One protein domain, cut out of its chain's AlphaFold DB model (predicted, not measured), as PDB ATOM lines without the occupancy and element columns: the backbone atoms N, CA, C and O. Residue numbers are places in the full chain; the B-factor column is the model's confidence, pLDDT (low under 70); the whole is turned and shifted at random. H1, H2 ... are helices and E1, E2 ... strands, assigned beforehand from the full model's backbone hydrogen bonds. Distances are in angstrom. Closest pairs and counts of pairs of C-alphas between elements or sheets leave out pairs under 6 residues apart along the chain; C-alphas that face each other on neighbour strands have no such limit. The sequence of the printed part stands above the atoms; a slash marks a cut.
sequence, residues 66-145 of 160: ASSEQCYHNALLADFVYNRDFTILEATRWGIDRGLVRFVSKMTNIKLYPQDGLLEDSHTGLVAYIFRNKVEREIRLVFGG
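This is residues 66 to 145 of the 160 residues of an uncharacterized protein of Arsenophonus endosymbiont of Aleurodicus floccissimus (UniProt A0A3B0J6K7). A twisted antiparallel sheet, with the long strand E4 through its middle, has a helix over each face: H1 runs slantwise over E4 and E5, and H3 packs along E3 on the opposite face. Residues 66 to 72 of H1 stick out free of the rest, while the small helix H2 only grazes the sheet. The printed part has 80 residues with three named helices and five named strands, in the order H1 H2 E1 H3 E2 E3 E4 E5; the class is mixed, helices and strands. The sheet is branched: E4 has E1, E3 and E5 as neighbours, and E2 pairs with E3. The whole is compact, with a radius of gyration of the C-alphas of 12.6 A, and its outline is elongated, 38 by 23 by 21 A.

Begin at E4, residues 126 to 133, and E5, residues 138 to 144, a hairpin in which N 131 and O 140 are 2.8 A apart, within hydrogen-bond range. On the other side of E4 lie E3, residues 118 to 121, with N 128 and O 119 at 2.8 A, and E1, residues 94 to 96, with N 132 and O 95 at 2.8 A. E2, residues 111 to 113, forms a hairpin with E3, N 113 and O 118 being 2.9 A apart. E2 E3 E4 E5 form a meander, each strand the antiparallel neighbour of the one before. The sheet is only just strongly twisted, its C-alphas lying up to 4.3 A off the best plane. H1, residues 66 to 83, is on it at a height of 8.9 A, at 44 degrees to E4 on the local plane; its C-alpha of Val 81 is 5.8 A from that of Gly 144, the closest pair with E5. H3, residues 98 to 108, is on the opposite face at a height of 7.6 A and runs along E3 at 5 degrees on the local plane; its closest C-alphas with E3 are those of Ser 105 and Leu 119, 7.1 A. H2, residues 86 to 90, only just touches H1, with 3 pairs of C-alphas within 8 A, the closest being the C-alphas of Leu 76 and Ile 88 at 7.6 A; H1 touches H2 with residues 76 to 80 alone. Each O i to N i+4 pair is within hydrogen-bond range in H2 and H3, and 12 of 14 are in H1.

Find C-alpha 126 at (-18.519, -44.653, 9.153); from there E4 runs 23.1 A to C-alpha 133, and E5 returns over 19.7 A to C-alpha 144 at (-21.108, -39.330, 8.667). Look for the start of H1 at C-alpha 66, (-38.441, -24.879, -3.239); it extends 25.6 A. H3 extends 15.3 A, and E3 10.1 A.

The C-alphas farthest apart are those of Ala 66 and His 123, at 38.5 A. The printed part has no cut, and each link between its named elements is tight. The mean pLDDT of the printed part is 90.0, and residue 66 alone is under 70.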
ATOM      1  N   ALA A  66     -38.275 -23.446  -3.472       65.69
ATOM      2  CA  ALA A  66     -38.441 -24.879  -3.239       65.69
ATOM      3  C   ALA A  66     -37.080 -25.596  -3.118       65.69
ATOM      4  O   ALA A  66     -36.886 -26.447  -2.250       65.69
ATOM      5  N   SER A  67     -36.100 -25.191  -3.932       75.50
ATOM      6  CA  SER A  67     -34.742 -25.743  -3.874       75.50
ATOM      7  C   SER A  67     -33.963 -25.294  -2.631       75.50
ATOM      8  O   SER A  67     -33.128 -26.048  -2.133       75.50
ATOM      9  N   SER A  68     -34.259 -24.116  -2.067       79.75
ATOM     10  CA  SER A  68     -33.603 -23.651  -0.840       79.75
ATOM     11  C   SER A  68     -34.120 -24.366   0.411       79.75
ATOM     12  O   SER A  68     -33.318 -24.721   1.276       79.75
ATOM     13  N   GLU A  69     -35.422 -24.650   0.494       82.44
ATOM     14  CA  GLU A  69     -36.016 -25.431   1.590       82.44
ATOM     15  C   GLU A  69     -35.500 -26.877   1.595       82.44
ATOM     16  O   GLU A  69     -35.093 -27.402   2.635       82.44
ATOM     17  N   GLN A  70     -35.403 -27.508   0.421       83.62
ATOM     18  CA  GLN A  70     -34.827 -28.846   0.305       83.62
ATOM     19  C   GLN A  70     -33.346 -28.874   0.715       83.62
ATOM     20  O   GLN A  70     -32.930 -29.771   1.452       83.62
ATOM     21  N   CYS A  71     -32.560 -27.873   0.294       86.75
ATOM     22  CA  CYS A  71     -31.172 -27.712   0.734       86.75
ATOM     23  C   CYS A  71     -31.071 -27.562   2.256       86.75
ATOM     24  O   CYS A  71     -30.204 -28.181   2.875       86.75
ATOM     25  N   TYR A  72     -31.966 -26.786   2.866       88.12
ATOM     26  CA  TYR A  72     -32.013 -26.610   4.315       88.12
ATOM     27  C   TYR A  72     -32.279 -27.936   5.039       88.12
ATOM     28  O   TYR A  72     -31.534 -28.298   5.947       88.12
ATOM     29  N   HIS A  73     -33.271 -28.714   4.599       88.88
ATOM     30  CA  HIS A  73     -33.536 -30.031   5.181       88.88
ATOM     31  C   HIS A  73     -32.370 -31.007   4.998       88.88
ATOM     32  O   HIS A  73     -32.041 -31.735   5.930       88.88
ATOM     33  N   ASN A  74     -31.706 -31.004   3.840       90.31
ATOM     34  CA  ASN A  74     -30.507 -31.816   3.621       90.31
ATOM     35  C   ASN A  74     -29.383 -31.447   4.592       90.31
ATOM     36  O   ASN A  74     -28.778 -32.336   5.190       90.31
ATOM     37  N   ALA A  75     -29.138 -30.149   4.781       90.88
ATOM     38  CA  ALA A  75     -28.135 -29.665   5.719       90.88
ATOM     39  C   ALA A  75     -28.462 -30.080   7.161       90.88
ATOM     40  O   ALA A  75     -27.576 -30.566   7.858       90.88
ATOM     41  N   LEU A  76     -29.727 -29.970   7.585       91.56
ATOM     42  CA  LEU A  76     -30.158 -30.414   8.914       91.56
ATOM     43  C   LEU A  76     -29.932 -31.913   9.135       91.56
ATOM     44  O   LEU A  76     -29.432 -32.309  10.184       91.56
ATOM     45  N   LEU A  77     -30.286 -32.756   8.162       93.12
ATOM     46  CA  LEU A  77     -30.097 -34.202   8.298       93.12
ATOM     47  C   LEU A  77     -28.613 -34.591   8.311       93.12
ATOM     48  O   LEU A  77     -28.232 -35.494   9.052       93.12
ATOM     49  N   ALA A  78     -27.775 -33.916   7.520       92.00
ATOM     50  CA  ALA A  78     -26.328 -34.127   7.528       92.00
ATOM     51  C   ALA A  78     -25.695 -33.696   8.862       92.00
ATOM     52  O   ALA A  78     -24.870 -34.418   9.420       92.00
ATOM     53  N   ASP A  79     -26.122 -32.555   9.402       90.50
ATOM     54  CA  ASP A  79     -25.671 -32.037  10.694       90.50
ATOM     55  C   ASP A  79     -26.100 -32.935  11.868       90.50
ATOM     56  O   ASP A  79     -25.316 -33.195  12.788       90.50
ATOM     57  N   PHE A  80     -27.307 -33.515  11.794       91.50
ATOM     58  CA  PHE A  80     -27.818 -34.455  12.794       91.50
ATOM     59  C   PHE A  80     -26.855 -35.619  13.053       91.50
ATOM     60  O   PHE A  80     -26.733 -36.062  14.193       91.50
ATOM     61  N   VAL A  81     -26.147 -36.121  12.036       90.38
ATOM     62  CA  VAL A  81     -25.245 -37.274  12.204       90.38
ATOM     63  C   VAL A  81     -24.156 -37.002  13.250       90.38
ATOM     64  O   VAL A  81     -23.765 -37.910  13.994       90.38
ATOM     65  N   TYR A  82     -23.720 -35.746  13.356       87.25
ATOM     66  CA  TYR A  82     -22.692 -35.305  14.293       87.25
ATOM     67  C   TYR A  82     -23.280 -34.812  15.615       87.25
ATOM     68  O   TYR A  82     -22.821 -35.234  16.676       87.25
ATOM     69  N   ASN A  83     -24.309 -33.963  15.561       87.56
ATOM     70  CA  ASN A  83     -24.868 -33.329  16.758       87.56
ATOM     71  C   ASN A  83     -25.843 -34.232  17.520       87.56
ATOM     72  O   ASN A  83     -25.974 -34.107  18.737       87.56
ATOM     73  N   ARG A  84     -26.503 -35.161  16.814       88.12
ATOM     74  CA  ARG A  84     -27.503 -36.106  17.342       88.12
ATOM     75  C   ARG A  84     -28.603 -35.418  18.151       88.12
ATOM     76  O   ARG A  84     -29.111 -35.966  19.128       88.12
ATOM     77  N   ASP A  85     -28.961 -34.205  17.739       86.81
ATOM     78  CA  ASP A  85     -30.022 -33.431  18.360       86.81
ATOM     79  C   ASP A  85     -31.377 -33.843  17.780       86.81
ATOM     80  O   ASP A  85     -31.774 -33.454  16.680       86.81
ATOM     81  N   PHE A  86     -32.099 -34.663  18.538       85.00
ATOM     82  CA  PHE A  86     -33.422 -35.149  18.158       85.00
ATOM     83  C   PHE A  86     -34.486 -34.048  18.141       85.00
ATOM     84  O   PHE A  86     -35.487 -34.211  17.445       85.00
ATOM     85  N   THR A  87     -34.265 -32.921  18.824       85.12
ATOM     86  CA  THR A  87     -35.223 -31.803  18.828       85.12
ATOM     87  C   THR A  87     -35.346 -31.162  17.445       85.12
ATOM     88  O   THR A  87     -36.425 -30.723  17.052       85.12
ATOM     89  N   ILE A  88     -34.273 -31.204  16.644       80.38
ATOM     90  CA  ILE A  88     -34.283 -30.743  15.250       80.38
ATOM     91  C   ILE A  88     -35.242 -31.590  14.411       80.38
ATOM     92  O   ILE A  88     -35.946 -31.057  13.555       80.38
ATOM     93  N   LEU A  89     -35.314 -32.901  14.663       82.56
ATOM     94  CA  LEU A  89     -36.216 -33.784  13.925       82.56
ATOM     95  C   LEU A  89     -37.682 -33.491  14.249       82.56
ATOM     96  O   LEU A  89     -38.502 -33.540  13.338       82.56
ATOM     97  N   GLU A  90     -38.001 -33.118  15.493       78.31
ATOM     98  CA  GLU A  90     -39.361 -32.734  15.908       78.31
ATOM     99  C   GLU A  90     -39.873 -31.496  15.162       78.31
ATOM    100  O   GLU A  90     -41.059 -31.405  14.846       78.31
ATOM    101  N   ALA A  91     -38.974 -30.564  14.830       78.62
ATOM    102  CA  ALA A  91     -39.285 -29.389  14.020       78.62
ATOM    103  C   ALA A  91     -39.404 -29.697  12.513       78.62
ATOM    104  O   ALA A  91     -39.747 -28.814  11.725       78.62
ATOM    105  N   THR A  92     -39.134 -30.935  12.091       81.56
ATOM    106  CA  THR A  92     -39.214 -31.375  10.693       81.56
ATOM    107  C   THR A  92     -40.221 -32.513  10.512       81.56
ATOM    108  O   THR A  92     -40.758 -33.075  11.460       81.56
ATOM    109  N   ARG A  93     -40.490 -32.892   9.258       88.69
ATOM    110  CA  ARG A  93     -41.303 -34.079   8.925       88.69
ATOM    111  C   ARG A  93     -40.481 -35.372   8.842       88.69
ATOM    112  O   ARG A  93     -41.003 -36.408   8.425       88.69
ATOM    113  N   TRP A  94     -39.203 -35.313   9.209       92.56
ATOM    114  CA  TRP A  94     -38.270 -36.429   9.141       92.56
ATOM    115  C   TRP A  94     -38.227 -37.189  10.462       92.56
ATOM    116  O   TRP A  94     -38.154 -36.602  11.535       92.56
ATOM    117  N   GLY A  95     -38.229 -38.517  10.384       93.88
ATOM    118  CA  GLY A  95     -38.016 -39.379  11.543       93.88
ATOM    119  C   GLY A  95     -37.100 -40.544  11.208       93.88
ATOM    120  O   GLY A  95     -37.039 -40.979  10.060       93.88
ATOM    121  N   ILE A  96     -36.394 -41.069  12.207       95.19
ATOM    122  CA  ILE A  96     -35.509 -42.223  12.020       95.19
ATOM    123  C   ILE A  96     -36.343 -43.492  11.812       95.19
ATOM    124  O   ILE A  96     -37.157 -43.872  12.661       95.19
ATOM    125  N   ASP A  97     -36.109 -44.188  10.702       95.94
ATOM    126  CA  ASP A  97     -36.766 -45.452  10.379       95.94
ATOM    127  C   ASP A  97     -36.045 -46.633  11.034       95.94
ATOM    128  O   ASP A  97     -35.266 -47.367  10.424       95.94
ATOM    129  N   ARG A  98     -36.344 -46.851  12.314       94.75
ATOM    130  CA  ARG A  98     -35.762 -47.948  13.101       94.75
ATOM    131  C   ARG A  98     -36.106 -49.336  12.557       94.75
ATOM    132  O   ARG A  98     -35.367 -50.283  12.819       94.75
ATOM    133  N   GLY A  99     -37.222 -49.477  11.837       94.75
ATOM    134  CA  GLY A  99     -37.604 -50.740  11.208       94.75
ATOM    135  C   GLY A  99     -36.651 -51.082  10.069       94.75
ATOM    136  O   GLY A  99     -36.071 -52.169  10.051       94.75
ATOM    137  N   LEU A 100     -36.425 -50.116   9.179       94.62
ATOM    138  CA  LEU A 100     -35.514 -50.266   8.050       94.62
ATOM    139  C   LEU A 100     -34.053 -50.377   8.500       94.62
ATOM    140  O   LEU A 100     -33.332 -51.241   8.014       94.62
ATOM    141  N   VAL A 101     -33.640 -49.602   9.503       95.50
ATOM    142  CA  VAL A 101     -32.306 -49.714  10.116       95.50
ATOM    143  C   VAL A 101     -32.045 -51.132  10.648       95.50
ATOM    144  O   VAL A 101     -30.993 -51.714  10.382       95.50
ATOM    145  N   ARG A 102     -33.011 -51.732  11.361       94.81
ATOM    146  CA  ARG A 102     -32.901 -53.120  11.853       94.81
ATOM    147  C   ARG A 102     -32.809 -54.131  10.719       94.81
ATOM    148  O   ARG A 102     -32.086 -55.115  10.852       94.81
ATOM    149  N   PHE A 103     -33.557 -53.917   9.641       94.62
ATOM    150  CA  PHE A 103     -33.509 -54.780   8.466       94.62
ATOM    151  C   PHE A 103     -32.136 -54.719   7.788       94.62
ATOM    152  O   PHE A 103     -31.530 -55.762   7.558       94.62
ATOM    153  N   VAL A 104     -31.610 -53.512   7.552       93.50
ATOM    154  CA  VAL A 104     -30.296 -53.307   6.927       93.50
ATOM    155  C   VAL A 104     -29.188 -53.944   7.761       93.50
ATOM    156  O   VAL A 104     -28.434 -54.744   7.223       93.50
ATOM    157  N   SER A 105     -29.138 -53.689   9.073       93.25
ATOM    158  CA  SER A 105     -28.116 -54.278   9.958       93.25
ATOM    159  C   SER A 105     -28.071 -55.810   9.882       93.25
ATOM    160  O   SER A 105     -26.989 -56.391   9.811       93.25
ATOM    161  N   LYS A 106     -29.236 -56.472   9.821       92.75
ATOM    162  CA  LYS A 106     -29.315 -57.936   9.676       92.75
ATOM    163  C   LYS A 106     -28.793 -58.439   8.330       92.75
ATOM    164  O   LYS A 106     -28.271 -59.546   8.279       92.75
ATOM    165  N   MET A 107     -28.955 -57.656   7.264       93.50
ATOM    166  CA  MET A 107     -28.523 -58.025   5.912       93.50
ATOM    167  C   MET A 107     -27.034 -57.762   5.668       93.50
ATOM    168  O   MET A 107     -26.412 -58.487   4.899       93.50
ATOM    169  N   THR A 108     -26.464 -56.730   6.291       86.69
ATOM    170  CA  THR A 108     -25.110 -56.241   5.976       86.69
ATOM    171  C   THR A 108     -24.070 -56.533   7.055       86.69
ATOM    172  O   THR A 108     -22.905 -56.196   6.874       86.69
ATOM    173  N   ASN A 109     -24.467 -57.146   8.176       83.88
ATOM    174  CA  ASN A 109     -23.621 -57.360   9.358       83.88
ATOM    175  C   ASN A 109     -23.013 -56.057   9.934       83.88
ATOM    176  O   ASN A 109     -22.011 -56.087  10.645       83.88
ATOM    177  N   ILE A 110     -23.623 -54.903   9.634       90.88
ATOM    178  CA  ILE A 110     -23.234 -53.600  10.185       90.88
ATOM    179  C   ILE A 110     -23.754 -53.487  11.619       90.88
ATOM    180  O   ILE A 110     -24.900 -53.862  11.913       90.88
ATOM    181  N   LYS A 111     -22.929 -52.940  12.518       93.69
ATOM    182  CA  LYS A 111     -23.280 -52.771  13.929       93.69
ATOM    183  C   LYS A 111     -24.456 -51.810  14.063       93.69
ATOM    184  O   LYS A 111     -24.484 -50.749  13.447       93.69
ATOM    185  N   LEU A 112     -25.418 -52.176  14.902       94.81
ATOM    186  CA  LEU A 112     -26.611 -51.381  15.166       94.81
ATOM    187  C   LEU A 112     -26.649 -50.917  16.620       94.81
ATOM    188  O   LEU A 112     -26.598 -51.738  17.535       94.81
ATOM    189  N   TYR A 113     -26.872 -49.620  16.820       93.50
ATOM    190  CA  TYR A 113     -27.310 -49.044  18.090       93.50
ATOM    191  C   TYR A 113     -28.822 -48.790  18.035       93.50
ATOM    192  O   TYR A 113     -29.280 -47.774  17.506       93.50
ATOM    193  N   PRO A 114     -29.647 -49.715  18.556       88.75
ATOM    194  CA  PRO A 114     -31.093 -49.695  18.332       88.75
ATOM    195  C   PRO A 114     -31.814 -48.550  19.055       88.75
ATOM    196  O   PRO A 114     -32.918 -48.182  18.643       88.75
ATOM    197  N   GLN A 115     -31.217 -48.012  20.124       88.38
ATOM    198  CA  GLN A 115     -31.771 -46.884  20.877       88.38
ATOM    199  C   GLN A 115     -31.675 -45.571  20.105       88.38
ATOM    200  O   GLN A 115     -32.602 -44.769  20.181       88.38
ATOM    201  N   ASP A 116     -30.645 -45.431  19.277       89.12
ATOM    202  CA  ASP A 116     -30.404 -44.227  18.483       89.12
ATOM    203  C   ASP A 116     -30.861 -44.414  17.029       89.12
ATOM    204  O   ASP A 116     -31.115 -43.448  16.320       89.12
ATOM    205  N   GLY A 117     -31.023 -45.666  16.583       92.94
ATOM    206  CA  GLY A 117     -31.272 -45.990  15.178       92.94
ATOM    207  C   GLY A 117     -30.042 -45.748  14.300       92.94
ATOM    208  O   GLY A 117     -30.188 -45.453  13.117       92.94
ATOM    209  N   LEU A 118     -28.855 -45.874  14.896       94.62
ATOM    210  CA  LEU A 118     -27.562 -45.643  14.265       94.62
ATOM    211  C   LEU A 118     -26.963 -46.952  13.749       94.62
ATOM    212  O   LEU A 118     -26.893 -47.942  14.483       94.62
ATOM    213  N   LEU A 119     -26.485 -46.925  12.509       94.88
ATOM    214  CA  LEU A 119     -25.629 -47.952  11.924       94.88
ATOM    215  C   LEU A 119     -24.175 -47.493  12.004       94.88
ATOM    216  O   LEU A 119     -23.886 -46.350  11.671       94.88
ATOM    217  N   GLU A 120     -23.268 -48.366  12.422       93.50
ATOM    218  CA  GLU A 120     -21.836 -48.073  12.487       93.50
ATOM    219  C   GLU A 120     -21.039 -49.212  11.862       93.50
ATOM    220  O   GLU A 120     -21.182 -50.378  12.237       93.50
ATOM    221  N   ASP A 121     -20.159 -48.861  10.935       89.75
ATOM    222  CA  ASP A 121     -19.049 -49.717  10.560       89.75
ATOM    223  C   ASP A 121     -17.849 -49.392  11.455       89.75
ATOM    224  O   ASP A 121     -17.149 -48.395  11.269       89.75
ATOM    225  N   SER A 122     -17.601 -50.253  12.441       84.19
ATOM    226  CA  SER A 122     -16.506 -50.066  13.393       84.19
ATOM    227  C   SER A 122     -15.113 -50.174  12.756       84.19
ATOM    228  O   SER A 122     -14.142 -49.785  13.398       84.19
ATOM    229  N   HIS A 123     -14.983 -50.691  11.525       85.94
ATOM    230  CA  HIS A 123     -13.698 -50.734  10.825       85.94
ATOM    231  C   HIS A 123     -13.306 -49.363  10.266       85.94
ATOM    232  O   HIS A 123     -12.160 -48.942  10.407       85.94
ATOM    233  N   THR A 124     -14.259 -48.665   9.649       86.00
ATOM    234  CA  THR A 124     -14.032 -47.368   8.992       86.00
ATOM    235  C   THR A 124     -14.396 -46.176   9.874       86.00
ATOM    236  O   THR A 124     -14.009 -45.046   9.582       86.00
ATOM    237  N   GLY A 125     -15.156 -46.404  10.949       86.38
ATOM    238  CA  GLY A 125     -15.767 -45.342  11.745       86.38
ATOM    239  C   GLY A 125     -16.907 -44.627  11.014       86.38
ATOM    240  O   GLY A 125     -17.349 -43.571  11.470       86.38
ATOM    241  N   LEU A 126     -17.378 -45.177   9.887       90.12
ATOM    242  CA  LEU A 126     -18.519 -44.653   9.153       90.12
ATOM    243  C   LEU A 126     -19.797 -44.926   9.943       90.12
ATOM    244  O   LEU A 126     -20.084 -46.055  10.344       90.12
ATOM    245  N   VAL A 127     -20.588 -43.880  10.128       92.69
ATOM    246  CA  VAL A 127     -21.901 -43.944  10.756       92.69
ATOM    247  C   VAL A 127     -22.982 -43.590   9.749       92.69
ATOM    248  O   VAL A 127     -22.760 -42.791   8.840       92.69
ATOM    249  N   ALA A 128     -24.168 -44.168   9.904       94.75
ATOM    250  CA  ALA A 128     -25.306 -43.850   9.060       94.75
ATOM    251  C   ALA A 128     -26.633 -43.854   9.821       94.75
ATOM    252  O   ALA A 128     -26.855 -44.649  10.738       94.75
ATOM    253  N   TYR A 129     -27.541 -42.992   9.368       96.00
ATOM    254  CA  TYR A 129     -28.937 -42.944   9.787       96.00
ATOM    255  C   TYR A 129     -29.848 -43.080   8.572       96.00
ATOM    256  O   TYR A 129     -29.562 -42.552   7.497       96.00
ATOM    257  N   ILE A 130     -30.973 -43.771   8.757       96.81
ATOM    258  CA  ILE A 130     -32.025 -43.860   7.745       96.81
ATOM    259  C   ILE A 130     -33.206 -43.037   8.230       96.81
ATOM    260  O   ILE A 130     -33.853 -43.390   9.218       96.81
ATOM    261  N   PHE A 131     -33.496 -41.955   7.523       96.44
ATOM    262  CA  PHE A 131     -34.643 -41.102   7.778       96.44
ATOM    263  C   PHE A 131     -35.770 -41.415   6.808       96.44
ATOM    264  O   PHE A 131     -35.541 -41.717   5.639       96.44
ATOM    265  N   ARG A 132     -37.002 -41.290   7.285       95.69
ATOM    266  CA  ARG A 132     -38.211 -41.376   6.476       95.69
ATOM    267  C   ARG A 132     -39.066 -40.140   6.706       95.69
ATOM    268  O   ARG A 132     -39.427 -39.844   7.846       95.69
ATOM    269  N   ASN A 133     -39.456 -39.486   5.619       94.00
ATOM    270  CA  ASN A 133     -40.555 -38.533   5.599       94.00
ATOM    271  C   ASN A 133     -41.810 -39.273   5.124       94.00
ATOM    272  O   ASN A 133     -41.930 -39.665   3.963       94.00
ATOM    273  N   LYS A 134     -42.755 -39.515   6.037       91.19
ATOM    274  CA  LYS A 134     -43.975 -40.278   5.719       91.19
ATOM    275  C   LYS A 134     -44.931 -39.514   4.802       91.19
ATOM    276  O   LYS A 134     -45.695 -40.152   4.084       91.19
ATOM    277  N   VAL A 135     -44.895 -38.182   4.843       90.38
ATOM    278  CA  VAL A 135     -45.784 -37.317   4.058       90.38
ATOM    279  C   VAL A 135     -45.325 -37.287   2.605       90.38
ATOM    280  O   VAL A 135     -46.112 -37.567   1.709       90.38
ATOM    281  N   GLU A 136     -44.034 -37.040   2.385       90.12
ATOM    282  CA  GLU A 136     -43.426 -36.998   1.045       90.12
ATOM    283  C   GLU A 136     -43.086 -38.386   0.490       90.12
ATOM    284  O   GLU A 136     -42.697 -38.513  -0.666       90.12
ATOM    285  N   ARG A 137     -43.275 -39.443   1.295       93.44
ATOM    286  CA  ARG A 137     -42.928 -40.834   0.955       93.44
ATOM    287  C   ARG A 137     -41.460 -40.982   0.547       93.44
ATOM    288  O   ARG A 137     -41.122 -41.816  -0.288       93.44
ATOM    289  N   GLU A 138     -40.598 -40.203   1.185       94.12
ATOM    290  CA  GLU A 138     -39.169 -40.156   0.899       94.12
ATOM    291  C   GLU A 138     -38.376 -40.880   1.995       94.12
ATOM    292  O   GLU A 138     -38.715 -40.818   3.182       94.12
ATOM    293  N   ILE A 139     -37.310 -41.571   1.590       95.56
ATOM    294  CA  ILE A 139     -36.321 -42.170   2.488       95.56
ATOM    295  C   ILE A 139     -34.967 -41.561   2.147       95.56
ATOM    296  O   ILE A 139     -34.582 -41.535   0.981       95.56
ATOM    297  N   ARG A 140     -34.235 -41.114   3.165       95.25
ATOM    298  CA  ARG A 140     -32.866 -40.619   3.023       95.25
ATOM    299  C   ARG A 140     -31.931 -41.440   3.888       95.25
ATOM    300  O   ARG A 140     -32.169 -41.610   5.082       95.25
ATOM    301  N   LEU A 141     -30.869 -41.937   3.272       95.38
ATOM    302  CA  LEU A 141     -29.737 -42.534   3.963       95.38
ATOM    303  C   LEU A 141     -28.661 -41.458   4.084       95.38
ATOM    304  O   LEU A 141     -28.235 -40.897   3.078       95.38
ATOM    305  N   VAL A 142     -28.262 -41.149   5.311       95.31
ATOM    306  CA  VAL A 142     -27.323 -40.062   5.592       95.31
ATOM    307  C   VAL A 142     -26.127 -40.629   6.322       95.31
ATOM    308  O   VAL A 142     -26.283 -41.309   7.336       95.31
ATOM    309  N   PHE A 143     -24.944 -40.345   5.790       93.69
ATOM    310  CA  PHE A 143     -23.673 -40.843   6.290       93.69
ATOM    311  C   PHE A 143     -22.908 -39.753   7.037       93.69
ATOM    312  O   PHE A 143     -22.994 -38.573   6.700       93.69
ATOM    313  N   GLY A 144     -22.113 -40.163   8.018       91.19
ATOM    314  CA  GLY A 144     -21.108 -39.330   8.667       91.19
ATOM    315  C   GLY A 144     -19.826 -40.123   8.862       91.19
ATOM    316  O   GLY A 144     -19.867 -41.317   9.143       91.19
ATOM    317  N   GLY A 145     -18.686 -39.465   8.680       85.44
ATOM    318  CA  GLY A 145     -17.370 -40.051   8.931       85.44
ATOM    319  C   GLY A 145     -16.817 -39.644  10.296       85.44
ATOM    320  O   GLY A 145     -17.436 -38.890  11.047       85.44
TER     321      GLY A 145